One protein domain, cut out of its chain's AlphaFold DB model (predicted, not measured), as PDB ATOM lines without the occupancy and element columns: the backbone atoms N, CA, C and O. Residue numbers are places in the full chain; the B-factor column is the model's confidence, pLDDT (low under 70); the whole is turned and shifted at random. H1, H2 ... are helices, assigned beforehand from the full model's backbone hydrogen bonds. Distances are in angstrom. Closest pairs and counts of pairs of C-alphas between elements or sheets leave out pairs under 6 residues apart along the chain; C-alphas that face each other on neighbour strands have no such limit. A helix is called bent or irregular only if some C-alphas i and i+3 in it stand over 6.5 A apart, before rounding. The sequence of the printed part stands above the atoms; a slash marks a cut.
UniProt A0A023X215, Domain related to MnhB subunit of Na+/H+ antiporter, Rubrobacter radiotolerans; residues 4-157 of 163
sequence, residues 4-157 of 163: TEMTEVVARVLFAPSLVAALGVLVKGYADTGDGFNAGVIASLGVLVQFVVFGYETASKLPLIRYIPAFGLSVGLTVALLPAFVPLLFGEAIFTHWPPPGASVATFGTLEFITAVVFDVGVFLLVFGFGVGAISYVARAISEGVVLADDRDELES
ATOM      1  N   THR A   4     -13.652 -48.316  10.210       80.50
ATOM      2  CA  THR A   4     -13.471 -49.116  11.429       80.50
ATOM      3  C   THR A   4     -12.185 -49.942  11.421       80.50
ATOM      4  O   THR A   4     -11.469 -49.950  12.417       80.50
ATOM      5  N   GLU A   5     -11.803 -50.537  10.286       84.31
ATOM      6  CA  GLU A   5     -10.583 -51.355  10.215       84.31
ATOM      7  C   GLU A   5      -9.302 -50.521  10.311       84.31
ATOM      8  O   GLU A   5      -8.305 -50.962  10.877       84.31
ATOM      9  N   MET A   6      -9.322 -49.287   9.796       88.50
ATOM     10  CA  MET A   6      -8.202 -48.356   9.965       88.50
ATOM     11  C   MET A   6      -8.009 -48.009  11.444       88.50
ATOM     12  O   MET A   6      -6.885 -48.042  11.943       88.50
ATOM     13  N   THR A   7      -9.102 -47.721  12.152       90.19
ATOM     14  CA  THR A   7      -9.075 -47.381  13.580       90.19
ATOM     15  C   THR A   7      -8.560 -48.540  14.430       90.19
ATOM     16  O   THR A   7      -7.726 -48.318  15.303       90.19
ATOM     17  N   GLU A   8      -8.978 -49.776  14.148       91.38
ATOM     18  CA  GLU A   8      -8.480 -50.973  14.840       91.38
ATOM     19  C   GLU A   8      -6.974 -51.176  14.658       91.38
ATOM     20  O   GLU A   8      -6.251 -51.428  15.627       91.38
ATOM     21  N   VAL A   9      -6.473 -51.029  13.428       93.00
ATOM     22  CA  VAL A   9      -5.036 -51.148  13.143       93.00
ATOM     23  C   VAL A   9      -4.256 -50.067  13.886       93.00
ATOM     24  O   VAL A   9      -3.275 -50.378  14.562       93.00
ATOM     25  N   VAL A  10      -4.707 -48.814  13.812       92.31
ATOM     26  CA  VAL A  10      -4.058 -47.690  14.500       92.31
ATOM     27  C   VAL A  10      -4.062 -47.906  16.012       92.31
ATOM     28  O   VAL A  10      -3.014 -47.772  16.638       92.31
ATOM     29  N   ALA A  11      -5.186 -48.312  16.603       91.69
ATOM     30  CA  ALA A  11      -5.279 -48.596  18.032       91.69
ATOM     31  C   ALA A  11      -4.292 -49.687  18.460       91.69
ATOM     32  O   ALA A  11      -3.541 -49.501  19.419       91.69
ATOM     33  N   ARG A  12      -4.234 -50.801  17.722       89.88
ATOM     34  CA  ARG A  12      -3.313 -51.906  18.020       89.88
ATOM     35  C   ARG A  12      -1.849 -51.478  17.910       89.88
ATOM     36  O   ARG A  12      -1.038 -51.867  18.747       89.88
ATOM     37  N   VAL A  13      -1.517 -50.665  16.907       92.94
ATOM     38  CA  VAL A  13      -0.157 -50.147  16.702       92.94
ATOM     39  C   VAL A  13       0.225 -49.131  17.772       92.94
ATOM     40  O   VAL A  13       1.351 -49.184  18.244       92.94
ATOM     41  N   LEU A  14      -0.685 -48.245  18.191       92.69
ATOM     42  CA  LEU A  14      -0.416 -47.202  19.190       92.69
ATOM     43  C   LEU A  14      -0.181 -47.745  20.601       92.69
ATOM     44  O   LEU A  14       0.436 -47.064  21.421       92.69
ATOM     45  N   PHE A  15      -0.624 -48.967  20.888       92.31
ATOM     46  CA  PHE A  15      -0.474 -49.568  22.208       92.31
ATOM     47  C   PHE A  15       0.991 -49.669  22.661       92.31
ATOM     48  O   PHE A  15       1.352 -49.154  23.719       92.31
ATOM     49  N   ALA A  16       1.856 -50.285  21.850       93.44
ATOM     50  CA  ALA A  16       3.258 -50.488  22.212       93.44
ATOM     51  C   ALA A  16       4.055 -49.167  22.324       93.44
ATOM     52  O   ALA A  16       4.717 -48.976  23.344       93.44
ATOM     53  N   PRO A  17       3.965 -48.214  21.373       94.69
ATOM     54  CA  PRO A  17       4.571 -46.892  21.503       94.69
ATOM     55  C   PRO A  17       4.104 -46.126  22.739       94.69
ATOM     56  O   PRO A  17       4.918 -45.445  23.350       94.69
ATOM     57  N   SER A  18       2.836 -46.257  23.145       94.75
ATOM     58  CA  SER A  18       2.328 -45.600  24.360       94.75
ATOM     59  C   SER A  18       3.019 -46.137  25.616       94.75
ATOM     60  O   SER A  18       3.417 -45.361  26.482       94.75
ATOM     61  N   LEU A  19       3.231 -47.455  25.694       94.25
ATOM     62  CA  LEU A  19       3.989 -48.073  26.787       94.25
ATOM     63  C   LEU A  19       5.466 -47.670  26.757       94.25
ATOM     64  O   LEU A  19       6.039 -47.357  27.796       94.25
ATOM     65  N   VAL A  20       6.082 -47.627  25.573       95.00
ATOM     66  CA  VAL A  20       7.473 -47.172  25.421       95.00
ATOM     67  C   VAL A  20       7.614 -45.704  25.826       95.00
ATOM     68  O   VAL A  20       8.555 -45.360  26.533       95.00
ATOM     69  N   ALA A  21       6.671 -44.845  25.440       94.12
ATOM     70  CA  ALA A  21       6.649 -43.441  25.832       94.12
ATOM     71  C   ALA A  21       6.474 -43.282  27.348       94.12
ATOM     72  O   ALA A  21       7.203 -42.507  27.959       94.12
ATOM     73  N   ALA A  22       5.572 -44.053  27.966       94.44
ATOM     74  CA  ALA A  22       5.411 -44.087  29.417       94.44
ATOM     75  C   ALA A  22       6.718 -44.473  30.129       94.44
ATOM     76  O   ALA A  22       7.147 -43.776  31.044       94.44
ATOM     77  N   LEU A  23       7.397 -45.530  29.671       92.25
ATOM     78  CA  LEU A  23       8.700 -45.925  30.215       92.25
ATOM     79  C   LEU A  23       9.772 -44.855  29.977       92.25
ATOM     80  O   LEU A  23      10.593 -44.607  30.855       92.25
ATOM     81  N   GLY A  24       9.746 -44.184  28.826       89.50
ATOM     82  CA  GLY A  24      10.620 -43.050  28.537       89.50
ATOM     83  C   GLY A  24      10.415 -41.890  29.513       89.50
ATOM     84  O   GLY A  24      11.395 -41.335  29.997       89.50
ATOM     85  N   VAL A  25       9.164 -41.560  29.849       89.88
ATOM     86  CA  VAL A  25       8.824 -40.533  30.852       89.88
ATOM     87  C   VAL A  25       9.267 -40.952  32.251       89.88
ATOM     88  O   VAL A  25       9.840 -40.131  32.962       89.88
ATOM     89  N   LEU A  26       9.078 -42.224  32.619       88.81
ATOM     90  CA  LEU A  26       9.527 -42.768  33.903       88.81
ATOM     91  C   LEU A  26      11.050 -42.651  34.062       88.81
ATOM     92  O   LEU A  26      11.530 -42.182  35.086       88.81
ATOM     93  N   VAL A  27      11.810 -43.042  33.033       84.44
ATOM     94  CA  VAL A  27      13.278 -42.951  33.046       84.44
ATOM     95  C   VAL A  27      13.742 -41.496  32.993       84.44
ATOM     96  O   VAL A  27      14.702 -41.133  33.668       84.44
ATOM     97  N   LYS A  28      13.064 -40.644  32.215       82.56
ATOM     98  CA  LYS A  28      13.390 -39.218  32.109       82.56
ATOM     99  C   LYS A  28      13.165 -38.471  33.427       82.56
ATOM    100  O   LYS A  28      13.946 -37.567  33.719       82.56
ATOM    101  N   GLY A  29      12.165 -38.871  34.216       71.12
ATOM    102  CA  GLY A  29      11.834 -38.264  35.511       71.12
ATOM    103  C   GLY A  29      12.982 -38.242  36.521       71.12
ATOM    104  O   GLY A  29      13.003 -37.413  37.420       71.12
ATOM    105  N   TYR A  30      13.992 -39.093  36.327       71.62
ATOM    106  CA  TYR A  30      15.217 -39.059  37.120       71.62
ATOM    107  C   TYR A  30      16.050 -37.774  36.913       71.62
ATOM    108  O   TYR A  30      16.663 -37.288  37.860       71.62
ATOM    109  N   ALA A  31      16.101 -37.227  35.693       65.62
ATOM    110  CA  ALA A  31      17.019 -36.137  35.333       65.62
ATOM    111  C   ALA A  31      16.324 -34.833  34.905       65.62
ATOM    112  O   ALA A  31      16.969 -33.788  34.834       65.62
ATOM    113  N   ASP A  32      15.035 -34.884  34.572       67.44
ATOM    114  CA  ASP A  32      14.257 -33.765  34.036       67.44
ATOM    115  C   ASP A  32      12.763 -33.973  34.373       67.44
ATOM    116  O   ASP A  32      12.386 -34.912  35.064       67.44
ATOM    117  N   THR A  33      11.890 -33.098  33.886       67.25
ATOM    118  CA  THR A  33      10.448 -33.112  34.155       67.25
ATOM    119  C   THR A  33       9.795 -34.421  33.680       67.25
ATOM    120  O   THR A  33       9.753 -34.713  32.481       67.25
ATOM    121  N   GLY A  34       9.265 -35.190  34.630       71.75
ATOM    122  CA  GLY A  34       8.609 -36.488  34.457       71.75
ATOM    123  C   GLY A  34       8.578 -37.225  35.801       71.75
ATOM    124  O   GLY A  34       9.335 -36.869  36.695       71.75
ATOM    125  N   ASP A  35       7.700 -38.214  35.970       87.88
ATOM    126  CA  ASP A  35       7.636 -39.046  37.183       87.88
ATOM    127  C   ASP A  35       6.871 -40.358  36.925       87.88
ATOM    128  O   ASP A  35       6.331 -40.601  35.832       87.88
ATOM    129  N   GLY A  36       6.801 -41.207  37.953       90.25
ATOM    130  CA  GLY A  36       6.023 -42.441  37.908       90.25
ATOM    131  C   GLY A  36       4.530 -42.225  37.669       90.25
ATOM    132  O   GLY A  36       3.891 -43.031  36.988       90.25
ATOM    133  N   PHE A  37       3.971 -41.116  38.156       93.88
ATOM    134  CA  PHE A  37       2.553 -40.807  37.995       93.88
ATOM    135  C   PHE A  37       2.193 -40.534  36.530       93.88
ATOM    136  O   PHE A  37       1.330 -41.207  35.964       93.88
ATOM    137  N   ASN A  38       2.890 -39.600  35.886       94.25
ATOM    138  CA  ASN A  38       2.677 -39.225  34.490       94.25
ATOM    139  C   ASN A  38       2.894 -40.419  33.557       94.25
ATOM    140  O   ASN A  38       2.090 -40.660  32.656       94.25
ATOM    141  N   ALA A  39       3.938 -41.214  33.810       95.19
ATOM    142  CA  ALA A  39       4.175 -42.458  33.086       95.19
ATOM    143  C   ALA A  39       2.993 -43.436  33.224       95.19
ATOM    144  O   ALA A  39       2.526 -43.994  32.229       95.19
ATOM    145  N   GLY A  40       2.463 -43.614  34.438       96.06
ATOM    146  CA  GLY A  40       1.333 -44.508  34.701       96.06
ATOM    147  C   GLY A  40       0.049 -44.054  34.002       96.06
ATOM    148  O   GLY A  40      -0.689 -44.882  33.457       96.06
ATOM    149  N   VAL A  41      -0.193 -42.741  33.946       96.94
ATOM    150  CA  VAL A  41      -1.318 -42.152  33.201       96.94
ATOM    151  C   VAL A  41      -1.176 -42.421  31.703       96.94
ATOM    152  O   VAL A  41      -2.117 -42.926  31.094       96.94
ATOM    153  N   ILE A  42      -0.008 -42.159  31.108       96.62
ATOM    154  CA  ILE A  42       0.237 -42.399  29.673       96.62
ATOM    155  C   ILE A  42       0.016 -43.876  29.320       96.62
ATOM    156  O   ILE A  42      -0.673 -44.186  28.345       96.62
ATOM    157  N   ALA A  43       0.537 -44.796  30.137       96.81
ATOM    158  CA  ALA A  43       0.331 -46.230  29.944       96.81
ATOM    159  C   ALA A  43      -1.159 -46.617  30.028       96.81
ATOM    160  O   ALA A  43      -1.657 -47.375  29.191       96.81
ATOM    161  N   SER A  44      -1.892 -46.050  30.994       96.75
ATOM    162  CA  SER A  44      -3.334 -46.280  31.165       96.75
ATOM    163  C   SER A  44      -4.147 -45.757  29.982       96.75
ATOM    164  O   SER A  44      -5.084 -46.420  29.541       96.75
ATOM    165  N   LEU A  45      -3.774 -44.607  29.415       96.62
ATOM    166  CA  LEU A  45      -4.415 -44.054  28.218       96.62
ATOM    167  C   LEU A  45      -4.193 -44.941  26.987       96.62
ATOM    168  O   LEU A  45      -5.121 -45.151  26.208       96.62
ATOM    169  N   GLY A  46      -3.005 -45.533  26.841       95.50
ATOM    170  CA  GLY A  46      -2.749 -46.528  25.795       95.50
ATOM    171  C   GLY A  46      -3.690 -47.737  25.890       95.50
ATOM    172  O   GLY A  46      -4.192 -48.218  24.872       95.50
ATOM    173  N   VAL A  47      -3.980 -48.194  27.115       95.31
ATOM    174  CA  VAL A  47      -4.970 -49.253  27.387       95.31
ATOM    175  C   VAL A  47      -6.401 -48.774  27.128       95.31
ATOM    176  O   VAL A  47      -7.183 -49.514  26.533       95.31
ATOM    177  N   LEU A  48      -6.749 -47.543  27.516       96.19
ATOM    178  CA  LEU A  48      -8.073 -46.959  27.276       96.19
ATOM    179  C   LEU A  48      -8.448 -47.001  25.793       96.19
ATOM    180  O   LEU A  48      -9.559 -47.403  25.456       96.19
ATOM    181  N   VAL A  49      -7.512 -46.657  24.904       95.19
ATOM    182  CA  VAL A  49      -7.733 -46.728  23.450       95.19
ATOM    183  C   VAL A  49      -8.104 -48.149  23.009       95.19
ATOM    184  O   VAL A  49      -8.972 -48.304  22.153       95.19
ATOM    185  N   GLN A  50      -7.527 -49.193  23.619       93.81
ATOM    186  CA  GLN A  50      -7.905 -50.579  23.309       93.81
ATOM    187  C   GLN A  50      -9.351 -50.874  23.714       93.81
ATOM    188  O   GLN A  50     -10.080 -51.492  22.944       93.81
ATOM    189  N   PHE A  51      -9.778 -50.414  24.894       93.69
ATOM    190  CA  PHE A  51     -11.156 -50.595  25.360       93.69
ATOM    191  C   PHE A  51     -12.173 -49.848  24.498       93.69
ATOM    192  O   PHE A  51     -13.231 -50.394  24.209       93.69
ATOM    193  N   VAL A  52     -11.851 -48.625  24.070       93.56
ATOM    194  CA  VAL A  52     -12.741 -47.812  23.228       93.56
ATOM    195  C   VAL A  52     -12.909 -48.424  21.838       93.56
ATOM    196  O   VAL A  52     -14.006 -48.401  21.294       93.56
ATOM    197  N   VAL A  53     -11.835 -48.967  21.257       93.31
ATOM    198  CA  VAL A  53     -11.850 -49.445  19.866       93.31
ATOM    199  C   VAL A  53     -12.294 -50.902  19.745       93.31
ATOM    200  O   VAL A  53     -13.055 -51.221  18.840       93.31
ATOM    201  N   PHE A  54     -11.853 -51.783  20.646       91.06
ATOM    202  CA  PHE A  54     -12.159 -53.219  20.577       91.06
ATOM    203  C   PHE A  54     -13.293 -53.659  21.514       91.06
ATOM    204  O   PHE A  54     -13.712 -54.817  21.463       91.06
ATOM    205  N   GLY A  55     -13.768 -52.771  22.390       90.81
ATOM    206  CA  GLY A  55     -14.761 -53.093  23.410       90.81
ATOM    207  C   GLY A  55     -14.200 -53.918  24.573       90.81
ATOM    208  O   GLY A  55     -13.064 -54.408  24.559       90.81
ATOM    209  N   TYR A  56     -15.022 -54.083  25.613       90.62
ATOM    210  CA  TYR A  56     -14.633 -54.769  26.847       90.62
ATOM    211  C   TYR A  56     -14.259 -56.243  26.618       90.62
ATOM    212  O   TYR A  56     -13.229 -56.702  27.111       90.62
ATOM    213  N   GLU A  57     -15.044 -56.989  25.841       88.44
ATOM    214  CA  GLU A  57     -14.880 -58.440  25.657       88.44
ATOM    215  C   GLU A  57     -13.581 -58.834  24.953       88.44
ATOM    216  O   GLU A  57     -13.015 -59.896  25.225       88.44
ATOM    217  N   THR A  58     -13.096 -57.989  24.044       88.88
ATOM    218  CA  THR A  58     -11.852 -58.240  23.313       88.88
ATOM    219  C   THR A  58     -10.657 -57.668  24.066       88.88
ATOM    220  O   THR A  58      -9.657 -58.368  24.236       88.88
ATOM    221  N   ALA A  59     -10.754 -56.438  24.580       88.75
ATOM    222  CA  ALA A  59      -9.648 -55.794  25.289       88.75
ATOM    223  C   ALA A  59      -9.302 -56.503  26.613       88.75
ATOM    224  O   ALA A  59      -8.127 -56.696  26.923       88.75
ATOM    225  N   SER A  60     -10.301 -56.978  27.365       88.06
ATOM    226  CA  SER A  60     -10.088 -57.673  28.650       88.06
ATOM    227  C   SER A  60      -9.348 -59.012  28.529       88.06
ATOM    228  O   SER A  60      -8.805 -59.511  29.517       88.06
ATOM    229  N   LYS A  61      -9.276 -59.593  27.323       89.06
ATOM    230  CA  LYS A  61      -8.537 -60.838  27.057       89.06
ATOM    231  C   LYS A  61      -7.026 -60.630  26.995       89.06
ATOM    232  O   LYS A  61      -6.289 -61.611  27.106       89.06
ATOM    233  N   LEU A  62      -6.540 -59.393  26.835       87.19
ATOM    234  CA  LEU A  62      -5.102 -59.146  26.865       87.19
ATOM    235  C   LEU A  62      -4.555 -59.458  28.268       87.19
ATOM    236  O   LEU A  62      -5.048 -58.912  29.257       87.19
ATOM    237  N   PRO A  63      -3.493 -60.279  28.379       85.12
ATOM    238  CA  PRO A  63      -2.965 -60.701  29.672       85.12
ATOM    239  C   PRO A  63      -2.516 -59.505  30.515       85.12
ATOM    240  O   PRO A  63      -2.806 -59.456  31.706       85.12
ATOM    241  N   LEU A  64      -1.887 -58.499  29.895       84.62
ATOM    242  CA  LEU A  64      -1.484 -57.288  30.605       84.62
ATOM    243  C   LEU A  64      -2.689 -56.612  31.276       84.62
ATOM    244  O   LEU A  64      -2.646 -56.343  32.467       84.62
ATOM    245  N   ILE A  65      -3.783 -56.420  30.537       86.75
ATOM    246  CA  ILE A  65      -4.998 -55.757  31.025       86.75
ATOM    247  C   ILE A  65      -5.658 -56.560  32.151       86.75
ATOM    248  O   ILE A  65      -6.152 -55.986  33.118       86.75
ATOM    249  N   ARG A  66      -5.616 -57.892  32.065       86.56
ATOM    250  CA  ARG A  66      -6.194 -58.785  33.072       86.56
ATOM    251  C   ARG A  66      -5.437 -58.776  34.400       86.56
ATOM    252  O   ARG A  66      -6.067 -58.824  35.453       86.56
ATOM    253  N   TYR A  67      -4.105 -58.774  34.366       89.81
ATOM    254  CA  TYR A  67      -3.288 -58.957  35.572       89.81
ATOM    255  C   TYR A  67      -2.808 -57.646  36.191       89.81
ATOM    256  O   TYR A  67      -2.646 -57.578  37.412       89.81
ATOM    257  N   ILE A  68      -2.603 -56.601  35.383       91.38
ATOM    258  CA  ILE A  68      -2.035 -55.341  35.867       91.38
ATOM    259  C   ILE A  68      -2.870 -54.644  36.954       91.38
ATOM    260  O   ILE A  68      -2.245 -54.052  37.826       91.38
ATOM    261  N   PRO A  69      -4.217 -54.724  37.025       90.69
ATOM    262  CA  PRO A  69      -4.946 -54.027  38.084       90.69
ATOM    263  C   PRO A  69      -4.626 -54.583  39.472       90.69
ATOM    264  O   PRO A  69      -4.266 -53.836  40.377       90.69
ATOM    265  N   ALA A  70      -4.688 -55.906  39.628       90.25
ATOM    266  CA  ALA A  70      -4.400 -56.559  40.902       90.25
ATOM    267  C   ALA A  70      -2.901 -56.513  41.237       90.25
ATOM    268  O   ALA A  70      -2.518 -56.200  42.369       90.25
ATOM    269  N   PHE A  71      -2.046 -56.804  40.252       92.88
ATOM    270  CA  PHE A  71      -0.598 -56.810  40.438       92.88
ATOM    271  C   PHE A  71      -0.049 -55.399  40.663       92.88
ATOM    272  O   PHE A  71       0.677 -55.171  41.621       92.88
ATOM    273  N   GLY A  72      -0.433 -54.437  39.826       91.81
ATOM    274  CA  GLY A  72       0.022 -53.051  39.898       91.81
ATOM    275  C   GLY A  72      -0.346 -52.379  41.216       91.81
ATOM    276  O   GLY A  72       0.507 -51.740  41.821       91.81
ATOM    277  N   LEU A  73      -1.563 -52.598  41.727       92.56
ATOM    278  CA  LEU A  73      -1.967 -52.069  43.033       92.56
ATOM    279  C   LEU A  73      -1.164 -52.688  44.183       92.56
ATOM    280  O   LEU A  73      -0.605 -51.963  45.000       92.56
ATOM    281  N   SER A  74      -1.090 -54.018  44.255       92.31
ATOM    282  CA  SER A  74      -0.439 -54.709  45.379       92.31
ATOM    283  C   SER A  74       1.084 -54.545  45.376       92.31
ATOM    284  O   SER A  74       1.685 -54.196  46.396       92.31
ATOM    285  N   VAL A  75       1.714 -54.758  44.222       94.50
ATOM    286  CA  VAL A  75       3.165 -54.647  44.060       94.50
ATOM    287  C   VAL A  75       3.589 -53.191  44.045       94.50
ATOM    288  O   VAL A  75       4.534 -52.851  44.748       94.50
ATOM    289  N   GLY A  76       2.880 -52.319  43.326       93.31
ATOM    290  CA  GLY A  76       3.191 -50.890  43.288       93.31
ATOM    291  C   GLY A  76       3.140 -50.255  44.671       93.31
ATOM    292  O   GLY A  76       4.087 -49.579  45.066       93.31
ATOM    293  N   LEU A  77       2.103 -50.560  45.460       92.75
ATOM    294  CA  LEU A  77       2.002 -50.078  46.839       92.75
ATOM    295  C   LEU A  77       3.151 -50.593  47.710       92.75
ATOM    296  O   LEU A  77       3.770 -49.817  48.432       92.75
ATOM    297  N   THR A  78       3.467 -51.885  47.624       93.25
ATOM    298  CA  THR A  78       4.558 -52.479  48.410       93.25
ATOM    299  C   THR A  78       5.908 -51.859  48.042       93.25
ATOM    300  O   THR A  78       6.671 -51.461  48.919       93.25
ATOM    301  N   VAL A  79       6.185 -51.723  46.744       91.62
ATOM    302  CA  VAL A  79       7.426 -51.140  46.215       91.62
ATOM    303  C   VAL A  79       7.538 -49.653  46.545       91.62
ATOM    304  O   VAL A  79       8.644 -49.202  46.803       91.62
ATOM    305  N   ALA A  80       6.434 -48.904  46.595       90.00
ATOM    306  CA  ALA A  80       6.442 -47.500  47.011       90.00
ATOM    307  C   ALA A  80       6.644 -47.340  48.530       90.00
ATOM    308  O   ALA A  80       7.371 -46.455  48.977       90.00
ATOM    309  N   LEU A  81       6.040 -48.209  49.346       90.38
ATOM    310  CA  LEU A  81       6.144 -48.116  50.805       90.38
ATOM    311  C   LEU A  81       7.517 -48.534  51.336       90.38
ATOM    312  O   LEU A  81       7.985 -47.952  52.312       90.38
ATOM    313  N   LEU A  82       8.187 -49.502  50.707       87.69
ATOM    314  CA  LEU A  82       9.511 -49.957  51.142       87.69
ATOM    315  C   LEU A  82      10.545 -48.815  51.253       87.69
ATOM    316  O   LEU A  82      11.011 -48.564  52.361       87.69
ATOM    317  N   PRO A  83      10.893 -48.070  50.189       83.50
ATOM    318  CA  PRO A  83      11.873 -46.988  50.273       83.50
ATOM    319  C   PRO A  83      11.411 -45.829  51.168       83.50
ATOM    320  O   PRO A  83      12.254 -45.111  51.693       83.50
ATOM    321  N   ALA A  84      10.102 -45.658  51.383       84.19
ATOM    322  CA  ALA A  84       9.569 -44.634  52.277       84.19
ATOM    323  C   ALA A  84       9.721 -44.994  53.768       84.19
ATOM    324  O   ALA A  84      10.020 -44.115  54.580       84.19
ATOM    325  N   PHE A  85       9.522 -46.267  54.131       86.88
ATOM    326  CA  PHE A  85       9.475 -46.734  55.525       86.88
ATOM    327  C   PHE A  85      10.747 -47.441  56.001       86.88
ATOM    328  O   PHE A  85      11.013 -47.435  57.199       86.88
ATOM    329  N   VAL A  86      11.553 -48.024  55.110       86.69
ATOM    330  CA  VAL A  86      12.836 -48.655  55.475       86.69
ATOM    331  C   VAL A  86      13.759 -47.711  56.269       86.69
ATOM    332  O   VAL A  86      14.320 -48.186  57.256       86.69
ATOM    333  N   PRO A  87      13.871 -46.402  55.960       84.62
ATOM    334  CA  PRO A  87      14.645 -45.451  56.770       84.62
ATOM    335  C   PRO A  87      14.292 -45.417  58.259       84.62
ATOM    336  O   PRO A  87      15.182 -45.285  59.101       84.62
ATOM    337  N   LEU A  88      13.024 -45.643  58.619       87.00
ATOM    338  CA  LEU A  88      12.600 -45.669  60.023       87.00
ATOM    339  C   LEU A  88      13.274 -46.789  60.821       87.00
ATOM    340  O   LEU A  88      13.527 -46.622  62.012       87.00
ATOM    341  N   LEU A  89      13.592 -47.920  60.180       87.25
ATOM    342  CA  LEU A  89      14.280 -49.038  60.835       87.25
ATOM    343  C   LEU A  89      15.726 -48.692  61.216       87.25
ATOM    344  O   LEU A  89      16.308 -49.351  62.074       87.25
ATOM    345  N   PHE A  90      16.280 -47.645  60.605       85.69
ATOM    346  CA  PHE A  90      17.620 -47.127  60.867       85.69
ATOM    347  C   PHE A  90      17.606 -45.854  61.730       85.69
ATOM    348  O   PHE A  90      18.656 -45.261  61.960       85.69
ATOM    349  N   GLY A  91      16.438 -45.449  62.247       85.56
ATOM    350  CA  GLY A  91      16.280 -44.237  63.057       85.56
ATOM    351  C   GLY A  91      16.279 -42.937  62.250       85.56
ATOM    352  O   GLY A  91      16.378 -41.859  62.835       85.56
ATOM    353  N   GLU A  92      16.166 -43.024  60.925       85.12
ATOM    354  CA  GLU A  92      16.066 -41.872  60.032       85.12
ATOM    355  C   GLU A  92      14.601 -41.449  59.824       85.12
ATOM    356  O   GLU A  92      13.661 -42.164  60.178       85.12
ATOM    357  N   ALA A  93      14.388 -40.265  59.245       83.44
ATOM    358  CA  ALA A  93      13.048 -39.788  58.916       83.44
ATOM    359  C   ALA A  93      12.433 -40.593  57.755       83.44
ATOM    360  O   ALA A  93      13.148 -41.103  56.889       83.44
ATOM    361  N   ILE A  94      11.097 -40.662  57.697       84.31
ATOM    362  CA  ILE A  94      10.386 -41.208  56.529       84.31
ATOM    363  C   ILE A  94      10.829 -40.506  55.241       84.31
ATOM    364  O   ILE A  94      11.116 -39.310  55.263       84.31
ATOM    365  N   PHE A  95      10.856 -41.244  54.129       80.19
ATOM    366  CA  PHE A  95      11.314 -40.739  52.824       80.19
ATOM    367  C   PHE A  95      12.767 -40.242  52.795       80.19
ATOM    368  O   PHE A  95      13.153 -39.503  51.889       80.19
ATOM    369  N   THR A  96      13.605 -40.657  53.747       79.38
ATOM    370  CA  THR A  96      15.045 -40.448  53.588       79.38
ATOM    371  C   THR A  96      15.540 -41.340  52.452       79.38
ATOM    372  O   THR A  96      15.417 -42.563  52.494       79.38
ATOM    373  N   HIS A  97      16.044 -40.717  51.390       76.88
ATOM    374  CA  HIS A  97      16.524 -41.425  50.212       76.88
ATOM    375  C   HIS A  97      18.034 -41.644  50.277       76.88
ATOM    376  O   HIS A  97      18.786 -40.755  50.678       76.88
ATOM    377  N   TRP A  98      18.476 -42.820  49.833       70.56
ATOM    378  CA  TRP A  98      19.892 -43.149  49.701       70.56
ATOM    379  C   TRP A  98      20.256 -43.339  48.223       70.56
ATOM    380  O   TRP A  98      19.432 -43.874  47.469       70.56
ATOM    381  N   PRO A  99      21.483 -42.971  47.809       66.88
ATOM    382  CA  PRO A  99      22.552 -42.362  48.613       66.88
ATOM    383  C   PRO A  99      22.264 -40.895  48.998       66.88
ATOM    384  O   PRO A  99      21.528 -40.222  48.279       66.88
ATOM    385  N   PRO A 100      22.834 -40.383  50.109       63.56
ATOM    386  CA  PRO A 100      22.701 -38.976  50.482       63.56
ATOM    387  C   PRO A 100      23.228 -38.043  49.380       63.56
ATOM    388  O   PRO A 100      24.124 -38.445  48.629       63.56
ATOM    389  N   PRO A 101      22.752 -36.785  49.308       59.09
ATOM    390  CA  PRO A 101      23.242 -35.817  48.329       59.09
ATOM    391  C   PRO A 101      24.776 -35.712  48.361       59.09
ATOM    392  O   PRO A 101      25.357 -35.365  49.389       59.09
ATOM    393  N   GLY A 102      25.436 -36.031  47.243       59.53
ATOM    394  CA  GLY A 102      26.899 -35.982  47.106       59.53
ATOM    395  C   GLY A 102      27.658 -37.284  47.409       59.53
ATOM    396  O   GLY A 102      28.882 -37.296  47.297       59.53
ATOM    397  N   ALA A 103      26.979 -38.378  47.765       63.94
ATOM    398  CA  ALA A 103      27.605 -39.698  47.879       63.94
ATOM    399  C   ALA A 103      27.765 -40.375  46.503       63.94
ATOM    400  O   ALA A 103      26.964 -40.166  45.596       63.94
ATOM    401  N   SER A 104      28.797 -41.210  46.343       55.50
ATOM    402  CA  SER A 104      29.030 -41.962  45.103       55.50
ATOM    403  C   SER A 104      27.896 -42.959  44.856       55.50
ATOM    404  O   SER A 104      27.717 -43.891  45.645       55.50
ATOM    405  N   VAL A 105      27.146 -42.781  43.770       61.56
ATOM    406  CA  VAL A 105      26.015 -43.650  43.429       61.56
ATOM    407  C   VAL A 105      26.455 -44.783  42.503       61.56
ATOM    408  O   VAL A 105      27.254 -44.582  41.584       61.56
ATOM    409  N   ALA A 106      25.915 -45.985  42.723       57.84
ATOM    410  CA  ALA A 106      26.033 -47.068  41.755       57.84
ATOM    411  C   ALA A 106      25.296 -46.657  40.472       57.84
ATOM    412  O   ALA A 106      24.080 -46.458  40.479       57.84
ATOM    413  N   THR A 107      26.042 -46.486  39.387       54.03
ATOM    414  CA  THR A 107      25.531 -46.008  38.101       54.03
ATOM    415  C   THR A 107      25.406 -47.160  37.113       54.03
ATOM    416  O   THR A 107      26.337 -47.947  36.940       54.03
ATOM    417  N   PHE A 108      24.266 -47.258  36.428       49.59
ATOM    418  CA  PHE A 108      24.129 -48.066  35.214       49.59
ATOM    419  C   PHE A 108      23.972 -47.118  34.025       49.59
ATOM    420  O   PHE A 108      22.889 -46.600  33.753       49.59
ATOM    421  N   GLY A 109      25.087 -46.821  33.351       59.91
ATOM    422  CA  GLY A 109      25.142 -45.725  32.382       59.91
ATOM    423  C   GLY A 109      24.974 -44.371  33.082       59.91
ATOM    424  O   GLY A 109      25.751 -44.050  33.974       59.91
ATOM    425  N   THR A 110      23.961 -43.592  32.697       54.44
ATOM    426  CA  THR A 110      23.597 -42.308  33.330       54.44
ATOM    427  C   THR A 110      22.576 -42.442  34.463       54.44
ATOM    428  O   THR A 110      22.185 -41.432  35.036       54.44
ATOM    429  N   LEU A 111      22.096 -43.656  34.759       51.22
ATOM    430  CA  LEU A 111      21.082 -43.877  35.786       51.22
ATOM    431  C   LEU A 111      21.761 -44.101  37.138       51.22
ATOM    432  O   LEU A 111      22.402 -45.133  37.347       51.22
ATOM    433  N   GLU A 112      21.631 -43.140  38.049       60.16
ATOM    434  CA  GLU A 112      22.032 -43.309  39.444       60.16
ATOM    435  C   GLU A 112      20.946 -44.104  40.181       60.16
ATOM    436  O   GLU A 112      19.778 -43.710  40.218       60.16
ATOM    437  N   PHE A 113      21.309 -45.245  40.771       60.34
ATOM    438  CA  PHE A 113      20.394 -46.018  41.610       60.34
ATOM    439  C   PHE A 113      20.131 -45.293  42.934       60.34
ATOM    440  O   PHE A 113      20.820 -45.511  43.930       60.34
ATOM    441  N   ILE A 114      19.109 -44.439  42.931       69.69
ATOM    442  CA  ILE A 114      18.586 -43.756  44.115       69.69
ATOM    443  C   ILE A 114      17.271 -44.427  44.513       69.69
ATOM    444  O   ILE A 114      16.458 -44.782  43.655       69.69
ATOM    445  N   THR A 115      17.013 -44.581  45.814       70.44
ATOM    446  CA  THR A 115      15.740 -45.152  46.298       70.44
ATOM    447  C   THR A 115      14.506 -44.351  45.854       70.44
ATOM    448  O   THR A 115      13.408 -44.900  45.830       70.44
ATOM    449  N   ALA A 116      14.683 -43.093  45.436       76.75
ATOM    450  CA  ALA A 116      13.661 -42.268  44.793       76.75
ATOM    451  C   ALA A 116      13.166 -42.864  43.460       76.75
ATOM    452  O   ALA A 116      11.965 -42.908  43.218       76.75
ATOM    453  N   VAL A 117      14.057 -43.442  42.645       81.88
ATOM    454  CA  VAL A 117      13.669 -44.112  41.387       81.88
ATOM    455  C   VAL A 117      12.826 -45.355  41.677       81.88
ATOM    456  O   VAL A 117      11.849 -45.630  40.986       81.88
ATOM    457  N   VAL A 118      13.167 -46.103  42.731       85.56
ATOM    458  CA  VAL A 118      12.377 -47.267  43.169       85.56
ATOM    459  C   VAL A 118      10.987 -46.833  43.636       85.56
ATOM    460  O   VAL A 118       9.998 -47.485  43.300       85.56
ATOM    461  N   PHE A 119      10.905 -45.718  44.365       88.44
ATOM    462  CA  PHE A 119       9.632 -45.126  44.762       88.44
ATOM    463  C   PHE A 119       8.775 -44.766  43.538       88.44
ATOM    464  O   PHE A 119       7.623 -45.196  43.469       88.44
ATOM    465  N   ASP A 120       9.343 -44.091  42.535       90.50
ATOM    466  CA  ASP A 120       8.631 -43.730  41.301       90.50
ATOM    467  C   ASP A 120       8.177 -44.945  40.487       90.50
ATOM    468  O   ASP A 120       7.075 -44.947  39.941       90.50
ATOM    469  N   VAL A 121       8.966 -46.023  40.446       91.88
ATOM    470  CA  VAL A 121       8.532 -47.298  39.848       91.88
ATOM    471  C   VAL A 121       7.320 -47.866  40.597       91.88
ATOM    472  O   VAL A 121       6.377 -48.355  39.968       91.88
ATOM    473  N   GLY A 122       7.310 -47.778  41.930       93.25
ATOM    474  CA  GLY A 122       6.160 -48.156  42.752       93.25
ATOM    475  C   GLY A 122       4.915 -47.331  42.423       93.25
ATOM    476  O   GLY A 122       3.845 -47.894  42.177       93.25
ATOM    477  N   VAL A 123       5.064 -46.005  42.330       94.62
ATOM    478  CA  VAL A 123       3.984 -45.083  41.938       94.62
ATOM    479  C   VAL A 123       3.476 -45.395  40.529       94.62
ATOM    480  O   VAL A 123       2.265 -45.485  40.332       94.62
ATOM    481  N   PHE A 124       4.367 -45.635  39.564       95.94
ATOM    482  CA  PHE A 124       4.006 -46.025  38.199       95.94
ATOM    483  C   PHE A 124       3.121 -47.271  38.170       95.94
ATOM    484  O   PHE A 124       2.056 -47.256  37.551       95.94
ATOM    485  N   LEU A 125       3.533 -48.340  38.860       95.88
ATOM    486  CA  LEU A 125       2.767 -49.585  38.924       95.88
ATOM    487  C   LEU A 125       1.395 -49.372  39.570       95.88
ATOM    488  O   LEU A 125       0.402 -49.924  39.089       95.88
ATOM    489  N   LEU A 126       1.332 -48.552  40.622       96.06
ATOM    490  CA  LEU A 126       0.096 -48.253  41.339       96.06
ATOM    491  C   LEU A 126      -0.885 -47.480  40.453       96.06
ATOM    492  O   LEU A 126      -2.042 -47.879  40.322       96.06
ATOM    493  N   VAL A 127      -0.416 -46.414  39.800       97.19
ATOM    494  CA  VAL A 127      -1.232 -45.576  38.906       97.19
ATOM    495  C   VAL A 127      -1.672 -46.363  37.680       97.19
ATOM    496  O   VAL A 127      -2.843 -46.308  37.316       97.19
ATOM    497  N   PHE A 128      -0.772 -47.133  37.067       97.00
ATOM    498  CA  PHE A 128      -1.109 -47.946  35.903       97.00
ATOM    499  C   PHE A 128      -2.115 -49.050  36.253       97.00
ATOM    500  O   PHE A 128      -3.115 -49.221  35.556       97.00
ATOM    501  N   GLY A 129      -1.909 -49.760  37.366       96.69
ATOM    502  CA  GLY A 129      -2.844 -50.775  37.849       96.69
ATOM    503  C   GLY A 129      -4.221 -50.191  38.166       96.69
ATOM    504  O   GLY A 129      -5.238 -50.703  37.689       96.69
ATOM    505  N   PHE A 130      -4.264 -49.083  38.909       97.06
ATOM    506  CA  PHE A 130      -5.510 -48.377  39.206       97.06
ATOM    507  C   PHE A 130      -6.216 -47.901  37.932       97.06
ATOM    508  O   PHE A 130      -7.404 -48.164  37.762       97.06
ATOM    509  N   GLY A 131      -5.491 -47.245  37.023       97.06
ATOM    510  CA  GLY A 131      -6.034 -46.703  35.781       97.06
ATOM    511  C   GLY A 131      -6.668 -47.788  34.921       97.06
ATOM    512  O   GLY A 131      -7.835 -47.676  34.547       97.06
ATOM    513  N   VAL A 132      -5.953 -48.889  34.679       96.50
ATOM    514  CA  VAL A 132      -6.499 -50.025  33.922       96.50
ATOM    515  C   VAL A 132      -7.682 -50.668  34.641       96.50
ATOM    516  O   VAL A 132      -8.662 -51.016  33.984       96.50
ATOM    517  N   GLY A 133      -7.635 -50.798  35.969       95.94
ATOM    518  CA  GLY A 133      -8.751 -51.320  36.760       95.94
ATOM    519  C   GLY A 133     -10.011 -50.462  36.635       95.94
ATOM    520  O   GLY A 133     -11.086 -50.988  36.347       95.94
ATOM    521  N   ALA A 134      -9.871 -49.144  36.779       96.75
ATOM    522  CA  ALA A 134     -10.966 -48.189  36.647       96.75
ATOM    523  C   ALA A 134     -11.559 -48.202  35.231       96.75
ATOM    524  O   ALA A 134     -12.776 -48.309  35.075       96.75
ATOM    525  N   ILE A 135     -10.707 -48.178  34.200       96.75
ATOM    526  CA  ILE A 135     -11.132 -48.278  32.798       96.75
ATOM    527  C   ILE A 135     -11.893 -49.584  32.564       96.75
ATOM    528  O   ILE A 135     -12.982 -49.564  31.996       96.75
ATOM    529  N   SER A 136     -11.352 -50.711  33.032       94.69
ATOM    530  CA  SER A 136     -11.973 -52.028  32.860       94.69
ATOM    531  C   SER A 136     -13.334 -52.100  33.545       94.69
ATOM    532  O   SER A 136     -14.269 -52.663  32.984       94.69
ATOM    533  N   TYR A 137     -13.463 -51.515  34.739       94.75
ATOM    534  CA  TYR A 137     -14.720 -51.470  35.480       94.75
ATOM    535  C   TYR A 137     -15.788 -50.659  34.739       94.75
ATOM    536  O   TYR A 137     -16.897 -51.148  34.533       94.75
ATOM    537  N   VAL A 138     -15.437 -49.454  34.281       96.31
ATOM    538  CA  VAL A 138     -16.353 -48.594  33.518       96.31
ATOM    539  C   VAL A 138     -16.737 -49.249  32.193       96.31
ATOM    540  O   VAL A 138     -17.915 -49.311  31.858       96.31
ATOM    541  N   ALA A 139     -15.765 -49.794  31.459       94.38
ATOM    542  CA  ALA A 139     -16.016 -50.475  30.193       94.38
ATOM    543  C   ALA A 139     -16.933 -51.693  30.368       94.38
ATOM    544  O   ALA A 139     -17.810 -51.916  29.535       94.38
ATOM    545  N   ARG A 140     -16.778 -52.451  31.463       94.12
ATOM    546  CA  ARG A 140     -17.671 -53.569  31.782       94.12
ATOM    547  C   ARG A 140     -19.094 -53.098  32.050       94.12
ATOM    548  O   ARG A 140     -20.018 -53.647  31.467       94.12
ATOM    549  N   ALA A 141     -19.258 -52.067  32.877       94.56
ATOM    550  CA  ALA A 141     -20.571 -51.514  33.200       94.56
ATOM    551  C   ALA A 141     -21.306 -51.007  31.947       94.56
ATOM    552  O   ALA A 141     -22.506 -51.223  31.804       94.56
ATOM    553  N   ILE A 142     -20.581 -50.378  31.014       93.75
ATOM    554  CA  ILE A 142     -21.140 -49.951  29.722       93.75
ATOM    555  C   ILE A 142     -21.538 -51.166  28.875       93.75
ATOM    556  O   ILE A 142     -22.639 -51.192  28.336       93.75
ATOM    557  N   SER A 143     -20.672 -52.179  28.783       92.62
ATOM    558  CA  SER A 143     -20.932 -53.398  28.003       92.62
ATOM    559  C   SER A 143     -22.159 -54.160  28.507       92.62
ATOM    560  O   SER A 143     -22.999 -54.555  27.707       92.62
ATOM    561  N   GLU A 144     -22.286 -54.335  29.825       92.50
ATOM    562  CA  GLU A 144     -23.445 -54.975  30.458       92.50
ATOM    563  C   GLU A 144     -24.736 -54.186  30.171       92.50
ATOM    564  O   GLU A 144     -25.770 -54.779  29.877       92.50
ATOM    565  N   GLY A 145     -24.675 -52.849  30.191       89.25
ATOM    566  CA  GLY A 145     -25.819 -51.995  29.867       89.25
ATOM    567  C   GLY A 145     -26.294 -52.106  28.414       89.25
ATOM    568  O   GLY A 145     -27.495 -52.039  28.172       89.25
ATOM    569  N   VAL A 146     -25.374 -52.295  27.460       87.31
ATOM    570  CA  VAL A 146     -25.710 -52.477  26.035       87.31
ATOM    571  C   VAL A 146     -26.383 -53.828  25.795       87.31
ATOM    572  O   VAL A 146     -27.419 -53.866  25.142       87.31
ATOM    573  N   VAL A 147     -25.850 -54.912  26.368       84.38
ATOM    574  CA  VAL A 147     -26.428 -56.264  26.222       84.38
ATOM    575  C   VAL A 147     -27.856 -56.316  26.767       84.38
ATOM    576  O   VAL A 147     -28.755 -56.834  26.119       84.38
ATOM    577  N   LEU A 148     -28.099 -55.700  27.927       87.62
ATOM    578  CA  LEU A 148     -29.437 -55.654  28.521       87.62
ATOM    579  C   LEU A 148     -30.444 -54.825  27.713       87.62
ATOM    580  O   LEU A 148     -31.647 -55.003  27.903       87.62
ATOM    581  N   ALA A 149     -29.985 -53.873  26.900       87.88
ATOM    582  CA  ALA A 149     -30.854 -53.114  26.009       87.88
ATOM    583  C   ALA A 149     -31.225 -53.943  24.771       87.88
ATOM    584  O   ALA A 149     -32.396 -53.987  24.415       87.88
ATOM    585  N   ASP A 150     -30.254 -54.656  24.198       87.25
ATOM    586  CA  ASP A 150     -30.450 -55.546  23.047       87.25
ATOM    587  C   ASP A 150     -31.445 -56.679  23.372       87.25
ATOM    588  O   ASP A 150     -32.439 -56.858  22.671       87.25
ATOM    589  N   ASP A 151     -31.276 -57.343  24.526       88.19
ATOM    590  CA  ASP A 151     -32.201 -58.385  25.008       88.19
ATOM    591  C   ASP A 151     -33.643 -57.863  25.180       88.19
ATOM    592  O   ASP A 151     -34.614 -58.604  25.015       88.19
ATOM    593  N   ARG A 152     -33.816 -56.588  25.554       86.88
ATOM    594  CA  ARG A 152     -35.149 -55.979  25.700       86.88
ATOM    595  C   ARG A 152     -35.801 -55.735  24.347       86.88
ATOM    596  O   ARG A 152     -36.984 -56.036  24.206       86.88
ATOM    597  N   ASP A 153     -35.039 -55.232  23.382       86.31
ATOM    598  CA  ASP A 153     -35.530 -54.962  22.031       86.31
ATOM    599  C   ASP A 153     -35.938 -56.267  21.316       86.31
ATOM    600  O   ASP A 153     -36.962 -56.298  20.628       86.31
ATOM    601  N   GLU A 154     -35.219 -57.377  21.537       83.62
ATOM    602  CA  GLU A 154     -35.613 -58.701  21.029       83.62
ATOM    603  C   GLU A 154     -36.937 -59.196  21.637       83.62
ATOM    604  O   GLU A 154     -37.794 -59.714  20.916       83.62
ATOM    605  N   LEU A 155     -37.143 -59.011  22.947       84.12
ATOM    606  CA  LEU A 155     -38.365 -59.441  23.645       84.12
ATOM    607  C   LEU A 155     -39.596 -58.585  23.309       84.12
ATOM    608  O   LEU A 155     -40.722 -59.076  23.400       84.12
ATOM    609  N   GLU A 156     -39.400 -57.315  22.948       81.94
ATOM    610  CA  GLU A 156     -40.469 -56.399  22.528       81.94
ATOM    611  C   GLU A 156     -40.773 -56.480  21.021       81.94
ATOM    612  O   GLU A 156     -41.773 -55.911  20.565       81.94
ATOM    613  N   SER A 157     -39.966 -57.215  20.243       73.81
ATOM    614  CA  SER A 157     -40.248 -57.447  18.827       73.81
ATOM    615  C   SER A 157     -41.565 -58.231  18.665       73.81
ATOM    616  O   SER A 157     -41.759 -59.268  19.309       73.81
TER     617      SER A 157
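What this domain is: This is residues 4 to 157 of the 163 residues of the protein "Domain related to MnhB subunit of Na+/H+ antiporter" of Rubrobacter radiotolerans (UniProt A0A023X215). One very long helix, H4, runs the length of the domain; H2 packs on it and H1 packs on H2, so that H1, H2 and H4 lie side by side in a row, while H3 packs along the first part of H4 away from H1. The last stretch of H4 sticks out as a free arm, residues 145 to 157 with Ser 157 just beyond the helix, and a long loop, residues 91 to 114, joins H3 to H4 at the opposite end of the domain. The printed part has 154 residues with four named helices, H1 to H4 in order along the chain, and no named strand; the class is all helix. The whole is loose, with a radius of gyration of the C-alphas of 20.1 A, and spans 75 by 33 by 22 A, the arm adding to its length.

Where its parts are: H4, residues 115 to 156, begins at C-alpha 115 (15.740, -45.152, 46.298) and ends at C-alpha 156 (-40.469, -56.399, 22.528), 62.1 A away. H3, residues 63 to 90, is 39.8 A long; it has a kink of 49 degrees near residue 70 and is irregular, C-alphas 66 and 69 being 7.0 A apart. H2, residues 36 to 59, is 24.1 A long; it has a kink of 89 degrees near residue 53 and is irregular, C-alphas 53 and 56 being 9.2 A apart. H1, residues 4 to 28, is 35.3 A long, begins at C-alpha 4 (-13.471, -49.116, 11.429) and has a kink of 31 degrees near residue 15.

How they stand to each other: H4 touches H3 with residues 115 to 133 alone; the closest C-alphas are those of Pro 69 and Gly 129, 3.9 A apart. H3 and H4 form a helical hairpin, opposite ways at a shallow tilt of 30 degrees. H2 touches H4, the same way at a shallow tilt of 23 degrees, closest at the C-alphas of Gly 36 and Phe 124, 4.1 A apart. H1 and H2 form a helical hairpin, opposite ways at a shallow tilt of 19 degrees, and touch, closest at the C-alphas of Ala 22 and Ala 39, 4.2 A apart. H1, H2 and H4 make a bundle, helices packed along each other, though H1 and H4 only just touch, with 3 pairs of C-alphas within 8 A and residue 26 alone on H1's part. H2 and H3 are close but not clearly touching, and H1 and H3 are apart. O i to N i+4 pairs are within hydrogen-bond range in 37 of 38 in H4, 19 of 21 in H1, 16 of 20 in H2 and 16 of 24 in H3.

The domain as a whole: The C-alphas farthest apart, those of Gly 102 and Ser 157, are 76.0 A apart. Without residues 145 to 157, which stand free, the body spans 56 by 29 by 21 A. The printed part has no cut. The link from H3 to H4 is long, with 24 residues, and within it residues 107 to 108 pair antiparallel with residues 111 to 112; the link from H2 to H3 is tight and that from H1 to H2 is short. The mean pLDDT of the printed part is 86.1, and it is under 70 in residues 31 to 33 and 99 to 114.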